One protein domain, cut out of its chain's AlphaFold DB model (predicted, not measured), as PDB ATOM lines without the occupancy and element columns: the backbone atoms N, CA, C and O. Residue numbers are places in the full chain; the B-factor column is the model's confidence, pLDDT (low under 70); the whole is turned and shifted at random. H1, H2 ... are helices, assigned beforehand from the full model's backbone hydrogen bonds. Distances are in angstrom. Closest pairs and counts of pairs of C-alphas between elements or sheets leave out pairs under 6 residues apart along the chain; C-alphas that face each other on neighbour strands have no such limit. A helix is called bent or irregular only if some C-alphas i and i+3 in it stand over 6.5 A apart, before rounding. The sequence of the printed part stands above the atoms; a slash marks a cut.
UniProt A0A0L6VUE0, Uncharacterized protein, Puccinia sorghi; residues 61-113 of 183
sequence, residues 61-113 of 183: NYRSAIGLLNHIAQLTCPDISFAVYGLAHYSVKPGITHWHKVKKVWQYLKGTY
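Overview. This is residues 61 to 113 of the 183 residues of an uncharacterized protein of Puccinia sorghi (UniProt A0A0L6VUE0). Three helices run up and down in a small bundle: H1 and H2 form a close helical hairpin, side by side, and H3, the longest, folds back over that pair at a wider spacing, so that the three centres make a triangle. H3 comes near the other two with residues from its first part, 98 to 105, and the helices run roughly along the longest axis. The printed part has 53 residues with three named helices, H1, H2 and H3 in chain order, and no named strand; the class is all helix. The whole is compact, with a radius of gyration of the C-alphas of 10.2 A, and its outline is elongated, spanning 29 by 18 by 17 A.

Arrangement. Start at H1, residues 62 to 75, and go through the tight link of 2 residues into H2, residues 78 to 88. These two touch, and the closest C-alphas are those of Ala 73 and Ser 81, 5.1 A apart. They run opposite ways at a shallow tilt of 22 degrees and form a helical hairpin, with their centres 8.9 A apart. A short link of 7 residues then leads to H3, residues 96 to 112. H3 touches H2 with its residues 98 to 105 alone; the closest C-alphas are those of Leu 87 and His 98, 6.7 A apart. H2 and H3 run opposite ways at a shallow tilt of 13 degrees and are a second helical hairpin, with their centres 11.1 A apart. H1 and H3 only just touch, with 3 pairs of C-alphas within 8 A, through residues 62 to 66 of H1 and 99 to 102 of H3 alone. Their closest C-alphas are those of Tyr 62 and Trp 99, 7.6 A apart, and they run the same way at a shallow tilt of 31 degrees. Together the three are an up and down bundle, in which each helix runs against the one before it in the chain. Look along the backbone N and O atoms: every O i to N i+4 pair is within hydrogen-bond range in H1 and H3, and 5 of 7 are in H2.

Along the chain. Find C-alpha 62 at (44.978, -19.737, -39.139); from there H1 runs 20.3 A to C-alpha 75, and x falls to 25.970. H2 goes from Pro 78 to Ala 88, 15.4 A, and is irregular: C-alphas 79 and 82 are 7.2 A apart. H3 begins at C-alpha 96 at (47.879, -13.980, -30.736) and runs 24.4 A to C-alpha 112 at (27.344, -26.629, -27.360).

Size, cuts and confidence. The two C-alphas farthest apart are those of Lys 93 and Tyr 113, 29.7 A. The printed part has no cut, and neither link is long. The model's mean pLDDT over the printed part is 82.5, and it is under 70 at residue 76 and residues 112 to 113.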
ATOM      1  N   ASN A  61      47.325 -23.899 -40.053       76.19
ATOM      2  CA  ASN A  61      47.415 -22.475 -40.329       76.19
ATOM      3  C   ASN A  61      46.085 -21.777 -39.964       76.19
ATOM      4  O   ASN A  61      45.003 -22.368 -40.019       76.19
ATOM      5  N   TYR A  62      46.154 -20.499 -39.582       82.94
ATOM      6  CA  TYR A  62      44.978 -19.737 -39.139       82.94
ATOM      7  C   TYR A  62      43.854 -19.726 -40.179       82.94
ATOM      8  O   TYR A  62      42.681 -19.844 -39.838       82.94
ATOM      9  N   ARG A  63      44.208 -19.620 -41.462       83.69
ATOM     10  CA  ARG A  63      43.251 -19.585 -42.570       83.69
ATOM     11  C   ARG A  63      42.428 -20.874 -42.651       83.69
ATOM     12  O   ARG A  63      41.221 -20.798 -42.850       83.69
ATOM     13  N   SER A  64      43.052 -22.028 -42.443       82.56
ATOM     14  CA  SER A  64      42.392 -23.331 -42.383       82.56
ATOM     15  C   SER A  64      41.480 -23.433 -41.161       82.56
ATOM     16  O   SER A  64      40.349 -23.895 -41.289       82.56
ATOM     17  N   ALA A  65      41.915 -22.930 -39.998       83.81
ATOM     18  CA  ALA A  65      41.073 -22.891 -38.800       83.81
ATOM     19  C   ALA A  65      39.808 -22.040 -39.008       83.81
ATOM     20  O   ALA A  65      38.715 -22.452 -38.624       83.81
ATOM     21  N   ILE A  66      39.938 -20.876 -39.651       89.44
ATOM     22  CA  ILE A  66      38.794 -20.035 -40.020       89.44
ATOM     23  C   ILE A  66      37.919 -20.705 -41.077       89.44
ATOM     24  O   ILE A  66      36.701 -20.660 -40.948       89.44
ATOM     25  N   GLY A  67      38.509 -21.337 -42.094       86.94
ATOM     26  CA  GLY A  67      37.764 -22.058 -43.129       86.94
ATOM     27  C   GLY A  67      36.852 -23.128 -42.535       86.94
ATOM     28  O   GLY A  67      35.678 -23.204 -42.886       86.94
ATOM     29  N   LEU A  68      37.357 -23.875 -41.553       83.88
ATOM     30  CA  LEU A  68      36.580 -24.884 -40.841       83.88
ATOM     31  C   LEU A  68      35.465 -24.276 -39.989       83.88
ATOM     32  O   LEU A  68      34.325 -24.723 -40.055       83.88
ATOM     33  N   LEU A  69      35.766 -23.225 -39.223       86.44
ATOM     34  CA  LEU A  69      34.733 -22.526 -38.459       86.44
ATOM     35  C   LEU A  69      33.643 -21.945 -39.371       86.44
ATOM     36  O   LEU A  69      32.470 -21.981 -39.019       86.44
ATOM     37  N   ASN A  70      34.014 -21.452 -40.551       88.56
ATOM     38  CA  ASN A  70      33.079 -20.908 -41.532       88.56
ATOM     39  C   ASN A  70      32.200 -21.996 -42.157       88.56
ATOM     40  O   ASN A  70      31.035 -21.757 -42.462       88.56
ATOM     41  N   HIS A  71      32.751 -23.191 -42.337       83.88
ATOM     42  CA  HIS A  71      32.004 -24.353 -42.795       83.88
ATOM     43  C   HIS A  71      31.002 -24.838 -41.730       83.88
ATOM     44  O   HIS A  71      29.819 -24.995 -42.020       83.88
ATOM     45  N   ILE A  72      31.431 -24.950 -40.466       79.94
ATOM     46  CA  ILE A  72      30.549 -25.286 -39.330       79.94
ATOM     47  C   ILE A  72      29.419 -24.257 -39.186       79.94
ATOM     48  O   ILE A  72      28.263 -24.628 -38.972       79.94
ATOM     49  N   ALA A  73      29.742 -22.971 -39.347       84.44
ATOM     50  CA  ALA A  73      28.770 -21.888 -39.282       84.44
ATOM     51  C   ALA A  73      27.665 -22.017 -40.347       84.44
ATOM     52  O   ALA A  73      26.503 -21.745 -40.066       84.44
ATOM     53  N   GLN A  74      28.011 -22.472 -41.554       80.62
ATOM     54  CA  GLN A  74      27.058 -22.651 -42.654       80.62
ATOM     55  C   GLN A  74      26.186 -23.904 -42.517       80.62
ATOM     56  O   GLN A  74      25.061 -23.901 -43.007       80.62
ATOM     57  N   LEU A  75      26.687 -24.965 -41.877       76.12
ATOM     58  CA  LEU A  75      25.970 -26.240 -41.794       76.12
ATOM     59  C   LEU A  75      25.066 -26.356 -40.567       76.12
ATOM     60  O   LEU A  75      23.890 -26.686 -40.690       76.12
ATOM     61  N   THR A  76      25.626 -26.163 -39.372       69.94
ATOM     62  CA  THR A  76      24.986 -26.620 -38.125       69.94
ATOM     63  C   THR A  76      24.930 -25.561 -37.036       69.94
ATOM     64  O   THR A  76      24.102 -25.675 -36.136       69.94
ATOM     65  N   CYS A  77      25.775 -24.529 -37.108       76.69
ATOM     66  CA  CYS A  77      25.967 -23.572 -36.018       76.69
ATOM     67  C   CYS A  77      25.952 -22.115 -36.535       76.69
ATOM     68  O   CYS A  77      26.959 -21.408 -36.441       76.69
ATOM     69  N   PRO A  78      24.842 -21.627 -37.125       83.12
ATOM     70  CA  PRO A  78      24.800 -20.293 -37.731       83.12
ATOM     71  C   PRO A  78      25.028 -19.150 -36.730       83.12
ATOM     72  O   PRO A  78      25.433 -18.057 -37.128       83.12
ATOM     73  N   ASP A  79      24.845 -19.397 -35.435       83.75
ATOM     74  CA  ASP A  79      25.095 -18.469 -34.332       83.75
ATOM     75  C   ASP A  79      26.565 -18.035 -34.206       83.75
ATOM     76  O   ASP A  79      26.833 -16.918 -33.760       83.75
ATOM     77  N   ILE A  80      27.532 -18.841 -34.667       87.25
ATOM     78  CA  ILE A  80      28.949 -18.438 -34.674       87.25
ATOM     79  C   ILE A  80      29.346 -17.606 -35.905       87.25
ATOM     80  O   ILE A  80      30.436 -17.027 -35.909       87.25
ATOM     81  N   SER A  81      28.488 -17.487 -36.927       87.81
ATOM     82  CA  SER A  81      28.828 -16.867 -38.224       87.81
ATOM     83  C   SER A  81      29.399 -15.456 -38.087       87.81
ATOM     84  O   SER A  81      30.384 -15.115 -38.738       87.81
ATOM     85  N   PHE A  82      28.833 -14.642 -37.190       91.25
ATOM     86  CA  PHE A  82      29.305 -13.276 -36.955       91.25
ATOM     87  C   PHE A  82      30.730 -13.240 -36.382       91.25
ATOM     88  O   PHE A  82      31.575 -12.461 -36.829       91.25
ATOM     89  N   ALA A  83      31.023 -14.118 -35.419       90.38
ATOM     90  CA  ALA A  83      32.352 -14.220 -34.826       90.38
ATOM     91  C   ALA A  83      33.385 -14.698 -35.855       90.38
ATOM     92  O   ALA A  83      34.490 -14.155 -35.923       90.38
ATOM     93  N   VAL A  84      33.021 -15.680 -36.682       90.75
ATOM     94  CA  VAL A  84      33.891 -16.217 -37.735       90.75
ATOM     95  C   VAL A  84      34.182 -15.173 -38.806       90.75
ATOM     96  O   VAL A  84      35.346 -14.990 -39.166       90.75
ATOM     97  N   TYR A  85      33.162 -14.441 -39.256       93.00
ATOM     98  CA  TYR A  85      33.314 -13.356 -40.223       93.00
ATOM     99  C   TYR A  85      34.327 -12.309 -39.739       93.00
ATOM    100  O   TYR A  85      35.290 -11.997 -40.439       93.00
ATOM    101  N   GLY A  86      34.191 -11.847 -38.490       92.75
ATOM    102  CA  GLY A  86      35.138 -10.902 -37.893       92.75
ATOM    103  C   GLY A  86      36.570 -11.444 -37.807       92.75
ATOM    104  O   GLY A  86      37.535 -10.700 -37.981       92.75
ATOM    105  N   LEU A  87      36.735 -12.747 -37.569       91.75
ATOM    106  CA  LEU A  87      38.050 -13.384 -37.478       91.75
ATOM    107  C   LEU A  87      38.703 -13.631 -38.842       91.75
ATOM    108  O   LEU A  87      39.936 -13.634 -38.922       91.75
ATOM    109  N   ALA A  88      37.914 -13.784 -39.906       90.38
ATOM    110  CA  ALA A  88      38.406 -14.016 -41.262       90.38
ATOM    111  C   ALA A  88      39.225 -12.842 -41.815       90.38
ATOM    112  O   ALA A  88      40.179 -13.064 -42.566       90.38
ATOM    113  N   HIS A  89      38.943 -11.611 -41.376       90.75
ATOM    114  CA  HIS A  89      39.714 -10.421 -41.755       90.75
ATOM    115  C   HIS A  89      41.201 -10.501 -41.373       90.75
ATOM    116  O   HIS A  89      42.038  -9.868 -42.011       90.75
ATOM    117  N   TYR A  90      41.557 -11.320 -40.381       88.62
ATOM    118  CA  TYR A  90      42.928 -11.455 -39.886       88.62
ATOM    119  C   TYR A  90      43.675 -12.660 -40.479       88.62
ATOM    120  O   TYR A  90      44.707 -13.065 -39.949       88.62
ATOM    121  N   SER A  91      43.193 -13.224 -41.594       80.38
ATOM    122  CA  SER A  91      43.729 -14.470 -42.167       80.38
ATOM    123  C   SER A  91      45.154 -14.386 -42.720       80.38
ATOM    124  O   SER A  91      45.797 -15.419 -42.887       80.38
ATOM    125  N   VAL A  92      45.652 -13.180 -43.007       75.69
ATOM    126  CA  VAL A  92      46.986 -12.966 -43.600       75.69
ATOM    127  C   VAL A  92      48.068 -12.798 -42.530       75.69
ATOM    128  O   VAL A  92      49.154 -13.354 -42.659       75.69
ATOM    129  N   LYS A  93      47.779 -12.044 -41.461       77.81
ATOM    130  CA  LYS A  93      48.720 -11.796 -40.357       77.81
ATOM    131  C   LYS A  93      47.994 -11.844 -39.006       77.81
ATOM    132  O   LYS A  93      47.757 -10.806 -38.386       77.81
ATOM    133  N   PRO A  94      47.597 -13.043 -38.559       79.88
ATOM    134  CA  PRO A  94      46.860 -13.207 -37.316       79.88
ATOM    135  C   PRO A  94      47.771 -12.950 -36.114       79.88
ATOM    136  O   PRO A  94      48.790 -13.608 -35.928       79.88
ATOM    137  N   GLY A  95      47.383 -12.001 -35.266       76.62
ATOM    138  CA  GLY A  95      47.986 -11.830 -33.940       76.62
ATOM    139  C   GLY A  95      47.486 -12.864 -32.920       76.62
ATOM    140  O   GLY A  95      46.413 -13.446 -33.087       76.62
ATOM    141  N   ILE A  96      48.211 -13.028 -31.812       74.50
ATOM    142  CA  ILE A  96      47.879 -13.980 -30.736       74.50
ATOM    143  C   ILE A  96      46.478 -13.767 -30.145       74.50
ATOM    144  O   ILE A  96      45.790 -14.704 -29.746       74.50
ATOM    145  N   THR A  97      46.018 -12.521 -30.110       80.50
ATOM    146  CA  THR A  97      44.680 -12.147 -29.646       80.50
ATOM    147  C   THR A  97      43.584 -12.728 -30.540       80.50
ATOM    148  O   THR A  97      42.540 -13.144 -30.041       80.50
ATOM    149  N   HIS A  98      43.826 -12.829 -31.847       85.69
ATOM    150  CA  HIS A  98      42.908 -13.445 -32.805       85.69
ATOM    151  C   HIS A  98      42.864 -14.961 -32.616       85.69
ATOM    152  O   HIS A  98      41.782 -15.539 -32.556       85.69
ATOM    153  N   TRP A  99      44.017 -15.595 -32.397       81.50
ATOM    154  CA  TRP A  99      44.089 -17.018 -32.052       81.50
ATOM    155  C   TRP A  99      43.345 -17.362 -30.760       81.50
ATOM    156  O   TRP A  99      42.644 -18.372 -30.699       81.50
ATOM    157  N   HIS A 100      43.413 -16.506 -29.738       80.06
ATOM    158  CA  HIS A 100      42.608 -16.676 -28.526       80.06
ATOM    159  C   HIS A 100      41.107 -16.630 -28.811       80.06
ATOM    160  O   HIS A 100      40.349 -17.412 -28.239       80.06
ATOM    161  N   LYS A 101      40.664 -15.729 -29.692       86.31
ATOM    162  CA  LYS A 101      39.257 -15.655 -30.101       86.31
ATOM    163  C   LYS A 101      38.839 -16.901 -30.881       86.31
ATOM    164  O   LYS A 101      37.804 -17.470 -30.558       86.31
ATOM    165  N   VAL A 102      39.669 -17.385 -31.809       85.38
ATOM    166  CA  VAL A 102      39.457 -18.672 -32.499       85.38
ATOM    167  C   VAL A 102      39.304 -19.801 -31.479       85.38
ATOM    168  O   VAL A 102      38.311 -20.522 -31.505       85.38
ATOM    169  N   LYS A 103      40.218 -19.906 -30.507       82.50
ATOM    170  CA  LYS A 103      40.142 -20.902 -29.428       82.50
ATOM    171  C   LYS A 103      38.844 -20.797 -28.624       82.50
ATOM    172  O   LYS A 103      38.265 -21.826 -28.296       82.50
ATOM    173  N   LYS A 104      38.368 -19.586 -28.324       83.62
ATOM    174  CA  LYS A 104      37.083 -19.376 -27.636       83.62
ATOM    175  C   LYS A 104      35.897 -19.873 -28.462       83.62
ATOM    176  O   LYS A 104      35.035 -20.535 -27.900       83.62
ATOM    177  N   VAL A 105      35.870 -19.612 -29.771       85.25
ATOM    178  CA  VAL A 105      34.817 -20.137 -30.664       85.25
ATOM    179  C   VAL A 105      34.840 -21.669 -30.672       85.25
ATOM    180  O   VAL A 105      33.804 -22.304 -30.525       85.25
ATOM    181  N   TRP A 106      36.025 -22.278 -30.730       82.19
ATOM    182  CA  TRP A 106      36.172 -23.733 -30.627       82.19
ATOM    183  C   TRP A 106      35.721 -24.306 -29.280       82.19
ATOM    184  O   TRP A 106      35.077 -25.350 -29.231       82.19
ATOM    185  N   GLN A 107      36.039 -23.631 -28.177       77.44
ATOM    186  CA  GLN A 107      35.571 -24.021 -26.845       77.44
ATOM    187  C   GLN A 107      34.056 -23.897 -26.714       77.44
ATOM    188  O   GLN A 107      33.438 -24.753 -26.089       77.44
ATOM    189  N   TYR A 108      33.472 -22.864 -27.319       82.75
ATOM    190  CA  TYR A 108      32.029 -22.697 -27.391       82.75
ATOM    191  C   TYR A 108      31.385 -23.872 -28.133       82.75
ATOM    192  O   TYR A 108      30.554 -24.549 -27.542       82.75
ATOM    193  N   LEU A 109      31.868 -24.212 -29.334       77.38
ATOM    194  CA  LEU A 109      31.405 -25.386 -30.087       77.38
ATOM    195  C   LEU A 109      31.531 -26.685 -29.274       77.38
ATOM    196  O   LEU A 109      30.614 -27.501 -29.238       77.38
ATOM    197  N   LYS A 110      32.644 -26.865 -28.553       73.81
ATOM    198  CA  LYS A 110      32.836 -28.004 -27.641       73.81
ATOM    199  C   LYS A 110      31.879 -27.990 -26.441       73.81
ATOM    200  O   LYS A 110      31.628 -29.037 -25.860       73.81
ATOM    201  N   GLY A 111      31.372 -26.836 -26.027       70.25
ATOM    202  CA  GLY A 111      30.356 -26.730 -24.977       70.25
ATOM    203  C   GLY A 111      28.938 -26.960 -25.498       70.25
ATOM    204  O   GLY A 111      28.090 -27.452 -24.758       70.25
ATOM    205  N   THR A 112      28.686 -26.637 -26.767       68.50
ATOM    206  CA  THR A 112      27.344 -26.629 -27.360       68.50
ATOM    207  C   THR A 112      27.049 -27.811 -28.282       68.50
ATOM    208  O   THR A 112      25.895 -27.985 -28.652       68.50
ATOM    209  N   TYR A 113      28.018 -28.683 -28.587       66.94
ATOM    210  CA  TYR A 113      27.826 -29.821 -29.507       66.94
ATOM    211  C   TYR A 113      26.696 -30.797 -29.126       66.94
ATOM    212  O   TYR A 113      26.176 -31.491 -29.994       66.94
TER     213      TYR A 113